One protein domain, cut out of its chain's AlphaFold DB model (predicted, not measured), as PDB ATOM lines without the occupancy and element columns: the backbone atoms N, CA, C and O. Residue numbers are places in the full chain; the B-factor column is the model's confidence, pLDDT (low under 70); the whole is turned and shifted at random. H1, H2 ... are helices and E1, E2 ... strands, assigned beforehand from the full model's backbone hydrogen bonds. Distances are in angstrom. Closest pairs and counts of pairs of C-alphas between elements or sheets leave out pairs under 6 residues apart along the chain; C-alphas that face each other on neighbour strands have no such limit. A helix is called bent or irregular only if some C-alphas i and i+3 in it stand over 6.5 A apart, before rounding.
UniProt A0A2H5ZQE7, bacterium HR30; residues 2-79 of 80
ATOM      1  N   GLU A   2     -19.840 -21.013   7.190       79.06
ATOM      2  CA  GLU A   2     -19.399 -20.238   8.375       79.06
ATOM      3  C   GLU A   2     -19.619 -18.729   8.199       79.06
ATOM      4  O   GLU A   2     -20.165 -18.061   9.076       79.06
ATOM      5  N   ALA A   3     -19.254 -18.193   7.029       76.94
ATOM      6  CA  ALA A   3     -19.501 -16.790   6.690       76.94
ATOM      7  C   ALA A   3     -21.005 -16.458   6.665       76.94
ATOM      8  O   ALA A   3     -21.416 -15.389   7.111       76.94
ATOM      9  N   GLU A   4     -21.830 -17.406   6.212       88.31
ATOM     10  CA  GLU A   4     -23.294 -17.299   6.236       88.31
ATOM     11  C   GLU A   4     -23.843 -17.269   7.663       88.31
ATOM     12  O   GLU A   4     -24.749 -16.490   7.944       88.31
ATOM     13  N   LEU A   5     -23.283 -18.063   8.587       90.44
ATOM     14  CA  LEU A   5     -23.676 -18.015   9.996       90.44
ATOM     15  C   LEU A   5     -23.365 -16.645  10.609       90.44
ATOM     16  O   LEU A   5     -24.227 -16.065  11.269       90.44
ATOM     17  N   ALA A   6     -22.163 -16.112  10.374       92.25
ATOM     18  CA  ALA A   6     -21.785 -14.783  10.851       92.25
ATOM     19  C   ALA A   6     -22.749 -13.706  10.324       92.25
ATOM     20  O   ALA A   6     -23.260 -12.889  11.092       92.25
ATOM     21  N   GLN A   7     -23.072 -13.760   9.029       92.81
ATOM     22  CA  GLN A   7     -24.037 -12.852   8.414       92.81
ATOM     23  C   GLN A   7     -25.441 -13.012   9.019       92.81
ATOM     24  O   GLN A   7     -26.062 -12.022   9.401       92.81
ATOM     25  N   TYR A   8     -25.912 -14.248   9.196       94.12
ATOM     26  CA  TYR A   8     -27.208 -14.545   9.802       94.12
ATOM     27  C   TYR A   8     -27.331 -13.977  11.221       94.12
ATOM     28  O   TYR A   8     -28.360 -13.389  11.563       94.12
ATOM     29  N   VAL A   9     -26.292 -14.128  12.050       95.19
ATOM     30  CA  VAL A   9     -26.287 -13.625  13.432       95.19
ATOM     31  C   VAL A   9     -26.487 -12.112  13.461       95.19
ATOM     32  O   VAL A   9     -27.327 -11.629  14.227       95.19
ATOM     33  N   VAL A  10     -25.783 -11.384  12.590       94.75
ATOM     34  CA  VAL A  10     -25.893  -9.924  12.470       94.75
ATOM     35  C   VAL A  10     -27.264  -9.519  11.926       94.75
ATOM     36  O   VAL A  10     -27.963  -8.717  12.547       94.75
ATOM     37  N   GLU A  11     -27.687 -10.097  10.800       96.38
ATOM     38  CA  GLU A  11     -28.931  -9.729  10.113       96.38
ATOM     39  C   GLU A  11     -30.177 -10.018  10.950       96.38
ATOM     40  O   GLU A  11     -31.117  -9.219  10.984       96.38
ATOM     41  N   LYS A  12     -30.204 -11.164  11.638       96.56
ATOM     42  CA  LYS A  12     -31.347 -11.578  12.462       96.56
ATOM     43  C   LYS A  12     -31.259 -11.095  13.902       96.56
ATOM     44  O   LYS A  12     -32.196 -11.338  14.659       96.56
ATOM     45  N   LYS A  13     -30.171 -10.412  14.283       94.62
ATOM     46  CA  LYS A  13     -29.897  -9.999  15.670       94.62
ATOM     47  C   LYS A  13     -30.080 -11.175  16.635       94.62
ATOM     48  O   LYS A  13     -30.791 -11.070  17.639       94.62
ATOM     49  N   SER A  14     -29.498 -12.321  16.271       94.75
ATOM     50  CA  SER A  14     -29.631 -13.556  17.044       94.75
ATOM     51  C   SER A  14     -29.119 -13.351  18.468       94.75
ATOM     52  O   SER A  14     -28.098 -12.704  18.686       94.75
ATOM     53  N   ARG A  15     -29.831 -13.916  19.447       91.88
ATOM     54  CA  ARG A  15     -29.456 -13.872  20.871       91.88
ATOM     55  C   ARG A  15     -28.815 -15.168  21.359       91.88
ATOM     56  O   ARG A  15     -28.528 -15.290  22.544       91.88
ATOM     57  N   LEU A  16     -28.654 -16.154  20.475       93.56
ATOM     58  CA  LEU A  16     -28.074 -17.432  20.860       93.56
ATOM     59  C   LEU A  16     -26.596 -17.244  21.241       93.56
ATOM     60  O   LEU A  16     -25.845 -16.632  20.478       93.56
ATOM     61  N   PRO A  17     -26.156 -17.787  22.388       93.50
ATOM     62  CA  PRO A  17     -24.755 -17.782  22.779       93.50
ATOM     63  C   PRO A  17     -23.974 -18.800  21.941       93.50
ATOM     64  O   PRO A  17     -23.852 -19.966  22.307       93.50
ATOM     65  N   ILE A  18     -23.464 -18.370  20.787       95.69
ATOM     66  CA  ILE A  18     -22.751 -19.259  19.858       95.69
ATOM     67  C   ILE A  18     -21.264 -19.305  20.216       95.69
ATOM     68  O   ILE A  18     -20.617 -18.261  20.326       95.69
ATOM     69  N   VAL A  19     -20.717 -20.510  20.354       96.31
ATOM     70  CA  VAL A  19     -19.274 -20.771  20.414       96.31
ATOM     71  C   VAL A  19     -18.913 -21.646  19.217       96.31
ATOM     72  O   VAL A  19     -19.573 -22.654  18.971       96.31
ATOM     73  N   ALA A  20     -17.898 -21.246  18.461       94.12
ATOM     74  CA  ALA A  20     -17.383 -21.961  17.302       94.12
ATOM     75  C   ALA A  20     -15.960 -22.462  17.580       94.12
ATOM     76  O   ALA A  20     -15.232 -21.870  18.369       94.12
ATOM     77  N   PHE A  21     -15.550 -23.531  16.908       91.25
ATOM     78  CA  PHE A  21     -14.174 -24.019  16.913       91.25
ATOM     79  C   PHE A  21     -13.771 -24.339  15.475       91.25
ATOM     80  O   PHE A  21     -14.461 -25.095  14.790       91.25
ATOM     81  N   MET A  22     -12.668 -23.749  15.017       84.25
ATOM     82  CA  MET A  22     -12.135 -23.965  13.671       84.25
ATOM     83  C   MET A  22     -11.102 -25.090  13.718       84.25
ATOM     84  O   MET A  22      -9.939 -24.878  14.067       84.25
ATOM     85  N   ALA A  23     -11.527 -26.303  13.369       78.50
ATOM     86  CA  ALA A  23     -10.609 -27.424  13.214       78.50
ATOM     87  C   ALA A  23      -9.651 -27.177  12.035       78.50
ATOM     88  O   ALA A  23     -10.037 -26.600  11.023       78.50
ATOM     89  N   GLY A  24      -8.403 -27.639  12.152       72.00
ATOM     90  CA  GLY A  24      -7.428 -27.529  11.063       72.00
ATOM     91  C   GLY A  24      -6.678 -26.195  10.985       72.00
ATOM     92  O   GLY A  24      -5.950 -25.980  10.029       72.00
ATOM     93  N   ARG A  25      -6.757 -25.320  11.998       71.62
ATOM     94  CA  ARG A  25      -5.971 -24.065  12.037       71.62
ATOM     95  C   ARG A  25      -4.452 -24.290  11.907       71.62
ATOM     96  O   ARG A  25      -3.751 -23.465  11.341       71.62
ATOM     97  N   PHE A  26      -3.962 -25.440  12.373       72.62
ATOM     98  CA  PHE A  26      -2.561 -25.869  12.257       72.62
ATOM     99  C   PHE A  26      -2.141 -26.254  10.825       72.62
ATOM    100  O   PHE A  26      -0.959 -26.461  10.568       72.62
ATOM    101  N   MET A  27      -3.084 -26.393   9.887       68.19
ATOM    102  CA  MET A  27      -2.786 -26.767   8.499       68.19
ATOM    103  C   MET A  27      -2.002 -25.681   7.772       68.19
ATOM    104  O   MET A  27      -1.128 -26.007   6.972       68.19
ATOM    105  N   ASP A  28      -2.267 -24.414   8.104       67.06
ATOM    106  CA  ASP A  28      -1.532 -23.259   7.580       67.06
ATOM    107  C   ASP A  28      -0.031 -23.336   7.939       67.06
ATOM    108  O   ASP A  28       0.817 -22.812   7.218       67.06
ATOM    109  N   GLU A  29       0.310 -24.060   9.011       70.06
ATOM    110  CA  GLU A  29       1.677 -24.281   9.500       70.06
ATOM    111  C   GLU A  29       2.281 -25.627   9.045       70.06
ATOM    112  O   GLU A  29       3.450 -25.905   9.317       70.06
ATOM    113  N   MET A  30       1.520 -26.472   8.334       68.50
ATOM    114  CA  MET A  30       1.939 -27.812   7.890       68.50
ATOM    115  C   MET A  30       1.852 -27.976   6.357       68.50
ATOM    116  O   MET A  30       1.061 -28.783   5.853       68.50
ATOM    117  N   PRO A  31       2.677 -27.239   5.584       67.44
ATOM    118  CA  PRO A  31       2.654 -27.288   4.125       67.44
ATOM    119  C   PRO A  31       2.989 -28.691   3.593       67.44
ATOM    120  O   PRO A  31       3.943 -29.333   4.022       67.44
ATOM    121  N   GLY A  32       2.201 -29.168   2.626       66.56
ATOM    122  CA  GLY A  32       2.392 -30.477   1.983       66.56
ATOM    123  C   GLY A  32       1.657 -31.647   2.648       66.56
ATOM    124  O   GLY A  32       1.613 -32.735   2.074       66.56
ATOM    125  N   MET A  33       1.023 -31.430   3.804       64.00
ATOM    126  CA  MET A  33       0.197 -32.433   4.482       64.00
ATOM    127  C   MET A  33      -1.270 -32.319   4.040       64.00
ATOM    128  O   MET A  33      -1.873 -31.250   4.097       64.00
ATOM    129  N   ARG A  34      -1.870 -33.434   3.603       62.66
ATOM    130  CA  ARG A  34      -3.302 -33.505   3.259       62.66
ATOM    131  C   ARG A  34      -4.069 -34.176   4.387       62.66
ATOM    132  O   ARG A  34      -3.907 -35.374   4.600       62.66
ATOM    133  N   PHE A  35      -4.955 -33.443   5.055       63.53
ATOM    134  CA  PHE A  35      -5.825 -34.020   6.080       63.53
ATOM    135  C   PHE A  35      -7.284 -34.049   5.598       63.53
ATOM    136  O   PHE A  35      -8.064 -33.156   5.904       63.53
ATOM    137  N   GLY A  36      -7.665 -35.074   4.827       66.88
ATOM    138  CA  GLY A  36      -9.071 -35.398   4.512       66.88
ATOM    139  C   GLY A  36      -9.983 -34.202   4.169       66.88
ATOM    140  O   GLY A  36      -9.581 -33.312   3.428       66.88
ATOM    141  N   HIS A  37     -11.201 -34.166   4.733       59.97
ATOM    142  CA  HIS A  37     -12.176 -33.071   4.547       59.97
ATOM    143  C   HIS A  37     -11.687 -31.700   5.049       59.97
ATOM    144  O   HIS A  37     -12.189 -30.677   4.599       59.97
ATOM    145  N   ALA A  38     -10.710 -31.665   5.960       56.50
ATOM    146  CA  ALA A  38     -10.128 -30.416   6.442       56.50
ATOM    147  C   ALA A  38      -9.164 -29.800   5.405       56.50
ATOM    148  O   ALA A  38      -8.991 -28.588   5.367       56.50
ATOM    149  N   GLY A  39      -8.578 -30.615   4.515       52.28
ATOM    150  CA  GLY A  39      -7.657 -30.161   3.467       52.28
ATOM    151  C   GLY A  39      -8.327 -29.440   2.293       52.28
ATOM    152  O   GLY A  39      -7.624 -28.919   1.432       52.28
ATOM    153  N   THR A  40      -9.663 -29.409   2.241       53.50
ATOM    154  CA  THR A  40     -10.438 -28.805   1.142       53.50
ATOM    155  C   THR A  40     -10.803 -27.335   1.407       53.50
ATOM    156  O   THR A  40     -11.364 -26.678   0.542       53.50
ATOM    157  N   ILE A  41     -10.469 -26.778   2.578       53.66
ATOM    158  CA  ILE A  41     -10.925 -25.441   3.017       53.66
ATOM    159  C   ILE A  41      -9.965 -24.326   2.546       53.66
ATOM    160  O   ILE A  41      -9.696 -23.370   3.263       53.66
ATOM    161  N   VAL A  42      -9.409 -24.435   1.337       51.84
ATOM    162  CA  VAL A  42      -8.561 -23.376   0.755       51.84
ATOM    163  C   VAL A  42      -9.004 -23.084  -0.681       51.84
ATOM    164  O   VAL A  42      -8.231 -23.192  -1.631       51.84
ATOM    165  N   GLU A  43     -10.276 -22.727  -0.858       49.03
ATOM    166  CA  GLU A  43     -10.782 -22.184  -2.123       49.03
ATOM    167  C   GLU A  43     -10.722 -20.648  -2.103       49.03
ATOM    168  O   GLU A  43     -11.662 -19.953  -1.733       49.03
ATOM    169  N   GLY A  44      -9.588 -20.100  -2.547       48.38
ATOM    170  CA  GLY A  44      -9.463 -18.686  -2.914       48.38
ATOM    171  C   GLY A  44      -9.056 -17.719  -1.794       48.38
ATOM    172  O   GLY A  44      -9.235 -17.948  -0.604       48.38
ATOM    173  N   LYS A  45      -8.486 -16.578  -2.207       52.31
ATOM    174  CA  LYS A  45      -7.911 -15.527  -1.340       52.31
ATOM    175  C   LYS A  45      -8.864 -14.912  -0.303       52.31
ATOM    176  O   LYS A  45      -8.372 -14.197   0.552       52.31
ATOM    177  N   ALA A  46     -10.174 -15.128  -0.422       50.31
ATOM    178  CA  ALA A  46     -11.207 -14.521   0.423       50.31
ATOM    179  C   ALA A  46     -11.756 -15.473   1.503       50.31
ATOM    180  O   ALA A  46     -12.742 -15.145   2.166       50.31
ATOM    181  N   ASP A  47     -11.161 -16.661   1.629       65.00
ATOM    182  CA  ASP A  47     -11.693 -17.751   2.444       65.00
ATOM    183  C   ASP A  47     -10.645 -18.323   3.409       65.00
ATOM    184  O   ASP A  47     -10.742 -19.467   3.861       65.00
ATOM    185  N   THR A  48      -9.632 -17.510   3.738       74.94
ATOM    186  CA  THR A  48      -8.593 -17.905   4.690       74.94
ATOM    187  C   THR A  48      -9.192 -18.180   6.068       74.94
ATOM    188  O   THR A  48     -10.145 -17.530   6.511       74.94
ATOM    189  N   THR A  49      -8.588 -19.122   6.790       77.38
ATOM    190  CA  THR A  49      -8.934 -19.453   8.177       77.38
ATOM    191  C   THR A  49      -9.013 -18.202   9.057       77.38
ATOM    192  O   THR A  49      -9.968 -18.026   9.812       77.38
ATOM    193  N   ALA A  50      -8.038 -17.299   8.928       81.44
ATOM    194  CA  ALA A  50      -7.968 -16.065   9.704       81.44
ATOM    195  C   ALA A  50      -9.132 -15.105   9.406       81.44
ATOM    196  O   ALA A  50      -9.746 -14.580  10.337       81.44
ATOM    197  N   GLU A  51      -9.487 -14.910   8.133       83.94
ATOM    198  CA  GLU A  51     -10.620 -14.055   7.761       83.94
ATOM    199  C   GLU A  51     -11.955 -14.626   8.240       83.94
ATOM    200  O   GLU A  51     -12.812 -13.867   8.698       83.94
ATOM    201  N   LYS A  52     -12.139 -15.952   8.182       85.06
ATOM    202  CA  LYS A  52     -13.343 -16.614   8.710       85.06
ATOM    203  C   LYS A  52     -13.506 -16.362  10.205       85.06
ATOM    204  O   LYS A  52     -14.600 -16.009  10.645       85.06
ATOM    205  N   ILE A  53     -12.419 -16.488  10.968       88.88
ATOM    206  CA  ILE A  53     -12.405 -16.222  12.412       88.88
ATOM    207  C   ILE A  53     -12.756 -14.764  12.690       88.88
ATOM    208  O   ILE A  53     -13.721 -14.509  13.409       88.88
ATOM    209  N   ALA A  54     -12.064 -13.823  12.045       90.12
ATOM    210  CA  ALA A  54     -12.317 -12.395  12.227       90.12
ATOM    211  C   ALA A  54     -13.778 -12.022  11.916       90.12
ATOM    212  O   ALA A  54     -14.394 -11.223  12.623       90.12
ATOM    213  N   ARG A  55     -14.368 -12.631  10.880       91.25
ATOM    214  CA  ARG A  55     -15.762 -12.391  10.486       91.25
ATOM    215  C   ARG A  55     -16.759 -12.946  11.511       91.25
ATOM    216  O   ARG A  55     -17.759 -12.288  11.794       91.25
ATOM    217  N   MET A  56     -16.490 -14.120  12.086       93.19
ATOM    218  CA  MET A  56     -17.300 -14.691  13.170       93.19
ATOM    219  C   MET A  56     -17.211 -13.850  14.449       93.19
ATOM    220  O   MET A  56     -18.243 -13.535  15.046       93.19
ATOM    221  N   GLU A  57     -16.009 -13.426  14.838       94.06
ATOM    222  CA  GLU A  57     -15.796 -12.577  16.016       94.06
ATOM    223  C   GLU A  57     -16.483 -11.217  15.870       94.06
ATOM    224  O   GLU A  57     -17.168 -10.771  16.792       94.06
ATOM    225  N   ALA A  58     -16.402 -10.599  14.686       94.19
ATOM    226  CA  ALA A  58     -17.110  -9.356  14.380       94.19
ATOM    227  C   ALA A  58     -18.643  -9.502  14.453       94.19
ATOM    228  O   ALA A  58     -19.338  -8.545  14.790       94.19
ATOM    229  N   ALA A  59     -19.177 -10.699  14.183       94.88
ATOM    230  CA  ALA A  59     -20.592 -11.023  14.366       94.88
ATOM    231  C   ALA A  59     -20.969 -11.322  15.832       94.88
ATOM    232  O   ALA A  59     -22.130 -11.608  16.126       94.88
ATOM    233  N   GLY A  60     -20.010 -11.280  16.761       94.50
ATOM    234  CA  GLY A  60     -20.219 -11.607  18.168       94.50
ATOM    235  C   GLY A  60     -20.210 -13.110  18.457       94.50
ATOM    236  O   GLY A  60     -20.653 -13.525  19.527       94.50
ATOM    237  N   ILE A  61     -19.708 -13.954  17.555       95.88
ATOM    238  CA  ILE A  61     -19.504 -15.388  17.799       95.88
ATOM    239  C   ILE A  61     -18.143 -15.581  18.473       95.88
ATOM    240  O   ILE A  61     -17.145 -15.019  18.042       95.88
ATOM    241  N   SER A  62     -18.096 -16.365  19.549       95.81
ATOM    242  CA  SER A  62     -16.839 -16.659  20.243       95.81
ATOM    243  C   SER A  62     -16.163 -17.804  19.518       95.81
ATOM    244  O   SER A  62     -16.776 -18.860  19.380       95.81
ATOM    245  N   VAL A  63     -14.923 -17.623  19.084       94.81
ATOM    246  CA  VAL A  63     -14.167 -18.683  18.419       94.81
ATOM    247  C   VAL A  63     -13.123 -19.224  19.389       94.81
ATOM    248  O   VAL A  63     -12.252 -18.490  19.841       94.81
ATOM    249  N   ALA A  64     -13.244 -20.496  19.753       94.62
ATOM    250  CA  ALA A  64     -12.307 -21.170  20.637       94.62
ATOM    251  C   ALA A  64     -10.993 -21.459  19.905       94.62
ATOM    252  O   ALA A  64     -11.001 -21.935  18.765       94.62
ATOM    253  N   GLU A  65      -9.868 -21.207  20.574       89.25
ATOM    254  CA  GLU A  65      -8.547 -21.569  20.056       89.25
ATOM    255  C   GLU A  65      -8.269 -23.059  20.250       89.25
ATOM    256  O   GLU A  65      -7.708 -23.708  19.363       89.25
ATOM    257  N   ARG A  66      -8.708 -23.617  21.384       90.06
ATOM    258  CA  ARG A  66      -8.572 -25.033  21.726       90.06
ATOM    259  C   ARG A  66      -9.938 -25.623  22.051       90.06
ATOM    260  O   ARG A  66     -10.814 -24.964  22.604       90.06
ATOM    261  N   ILE A  67     -10.114 -26.912  21.762       91.69
ATOM    262  CA  ILE A  67     -11.365 -27.630  22.072       91.69
ATOM    263  C   ILE A  67     -11.668 -27.582  23.579       91.69
ATOM    264  O   ILE A  67     -12.825 -27.467  23.976       91.69
ATOM    265  N   GLU A  68     -10.633 -27.636  24.419       95.25
ATOM    266  CA  GLU A  68     -10.761 -27.588  25.881       95.25
ATOM    267  C   GLU A  68     -11.250 -26.232  26.423       95.25
ATOM    268  O   GLU A  68     -11.747 -26.187  27.547       95.25
ATOM    269  N   ASP A  69     -11.194 -25.158  25.627       95.56
ATOM    270  CA  ASP A  69     -11.691 -23.835  26.025       95.56
ATOM    271  C   ASP A  69     -13.223 -23.745  25.924       95.56
ATOM    272  O   ASP A  69     -13.862 -22.954  26.626       95.56
ATOM    273  N   ILE A  70     -13.839 -24.581  25.072       96.19
ATOM    274  CA  ILE A  70     -15.272 -24.526  24.745       96.19
ATOM    275  C   ILE A  70     -16.159 -24.553  26.002       96.19
ATOM    276  O   ILE A  70     -17.034 -23.690  26.104       96.19
ATOM    277  N   PRO A  71     -15.971 -25.462  26.984       96.62
ATOM    278  CA  PRO A  71     -16.810 -25.484  28.182       96.62
ATOM    279  C   PRO A  71     -16.783 -24.160  28.961       96.62
ATOM    280  O   PRO A  71     -17.835 -23.670  29.378       96.62
ATOM    281  N   GLY A  72     -15.602 -23.553  29.121       97.50
ATOM    282  CA  GLY A  72     -15.446 -22.271  29.815       97.50
ATOM    283  C   GLY A  72     -16.112 -21.121  29.061       97.50
ATOM    284  O   GLY A  72     -16.822 -20.308  29.655       97.50
ATOM    285  N   MET A  73     -15.964 -21.097  27.737       97.12
ATOM    286  CA  MET A  73     -16.562 -20.074  26.874       97.12
ATOM    287  C   MET A  73     -18.091 -20.171  26.838       97.12
ATOM    288  O   MET A  73     -18.774 -19.148  26.900       97.12
ATOM    289  N   VAL A  74     -18.648 -21.387  26.801       96.19
ATOM    290  CA  VAL A  74     -20.100 -21.606  26.904       96.19
ATOM    291  C   VAL A  74     -20.617 -21.104  28.251       96.19
ATOM    292  O   VAL A  74     -21.610 -20.377  28.288       96.19
ATOM    293  N   LYS A  75     -19.920 -21.426  29.347       96.56
ATOM    294  CA  LYS A  75     -20.275 -20.958  30.691       96.56
ATOM    295  C   LYS A  75     -20.314 -19.423  30.759       96.56
ATOM    296  O   LYS A  75     -21.331 -18.854  31.151       96.56
ATOM    297  N   GLN A  76     -19.265 -18.763  30.264       95.44
ATOM    298  CA  GLN A  76     -19.175 -17.301  30.192       95.44
ATOM    299  C   GLN A  76     -20.330 -16.685  29.386       95.44
ATOM    300  O   GLN A  76     -20.940 -15.707  29.815       95.44
ATOM    301  N   ARG A  77     -20.656 -17.266  28.226       93.56
ATOM    302  CA  ARG A  77     -21.727 -16.788  27.339       93.56
ATOM    303  C   ARG A  77     -23.127 -16.952  27.929       93.56
ATOM    304  O   ARG A  77     -24.016 -16.174  27.595       93.56
ATOM    305  N   LEU A  78     -23.322 -17.962  28.773       94.31
ATOM    306  CA  LEU A  78     -24.568 -18.194  29.501       94.31
ATOM    307  C   LEU A  78     -24.675 -17.359  30.789       94.31
ATOM    308  O   LEU A  78     -25.741 -17.342  31.398       94.31
ATOM    309  N   GLY A  79     -23.605 -16.664  31.192       91.12
ATOM    310  CA  GLY A  79     -23.557 -15.902  32.443       91.12
ATOM    311  C   GLY A  79     -23.502 -16.784  33.695       91.12
ATOM    312  O   GLY A  79     -24.013 -16.381  34.739       91.12
TER     313      GLY A  79
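AT A GLANCE: This is residues 2 to 79 of the 80 residues of a protein of bacterium HR30 (UniProt A0A2H5ZQE7). Two short parallel strands, E1 and E2, lie in the middle of a small body, with H5 over one side of the pair and H4 over the other, and H1 lies beside H4. A looser end holds the short H2 and H3, and residues 29 to 34 stick out from it. The printed part has 78 residues with five named helices and two named strands, in the order H1, E1, H2, H3, H4, E2, H5, and its class is mostly helix. The sheet has the order E1, E2. The whole is only just compact, close to loose, with a radius of gyration of the C-alphas of 13.8 A and spans of 42 by 28 by 17 A.

IN THESE COORDINATES: Begin at the sheet: E1 is residues 19 to 21, with C-alpha 19 at (-19.274, -20.771, 20.414), and E2 is residues 62 to 64. H5, residues 67 to 78, runs 17.8 A to C-alpha 78 at (-24.568, -18.194, 29.501); it is irregular, but only just, with C-alphas 68 and 71 6.8 A apart. H4 is residues 49 to 58, 14.4 A long. Find C-alpha 2 at (-19.399, -20.238, 8.375); from there H1, residues 2 to 12, runs 15.3 A. H2 is residues 25 to 29, 8.1 A, and H3 is residues 36 to 40, 7.5 A.

HOW THE PARTS SIT: Look first at E1 and E2, parallel neighbours at 36 degrees: N 20 and O 62 are 2.8 A apart and N 64 and O 20 are 2.8 A apart, both within hydrogen-bond range. With H2, H3 and H4 between them along the chain, they form a strand-helix-strand unit, two parallel neighbour strands joined through helices. The closest C-alphas of E1 and H5 are those of Val 19 and Val 74, 6.6 A apart; those of H4 and E2 are Ile 53 and Val 63, 6.7 A apart. H4 and H5 are apart. H1 and H4 touch, closest at the C-alphas of Ala 6 and Met 56, 5.0 A apart, with a shallow tilt of 12 degrees, the same way. H2 is close to H4 but not clearly touching, with the C-alphas of Arg 25 and Thr 49 closest at 6.7 A. H2 and H3 are likewise close but not clearly touching, with the C-alphas of Met 27 and Gly 39 closest at 7.8 A. In H1 and H4 every O i to N i+4 pair is within hydrogen-bond range; in H5 it is 6 of 8, and in H2 and H3 0 of 1 each, with 1 of 2 O i to N i+3 pairs in each.

THE WHOLE: The two C-alphas farthest apart are those of Gly 32 and Gly 79, 42.6 A. The printed part has no cut, and no link is long. Residues 29 to 34 stand free. The mean pLDDT of the printed part is 82.3; look for values under 70 at residues 27 to 28 and 30 to 47.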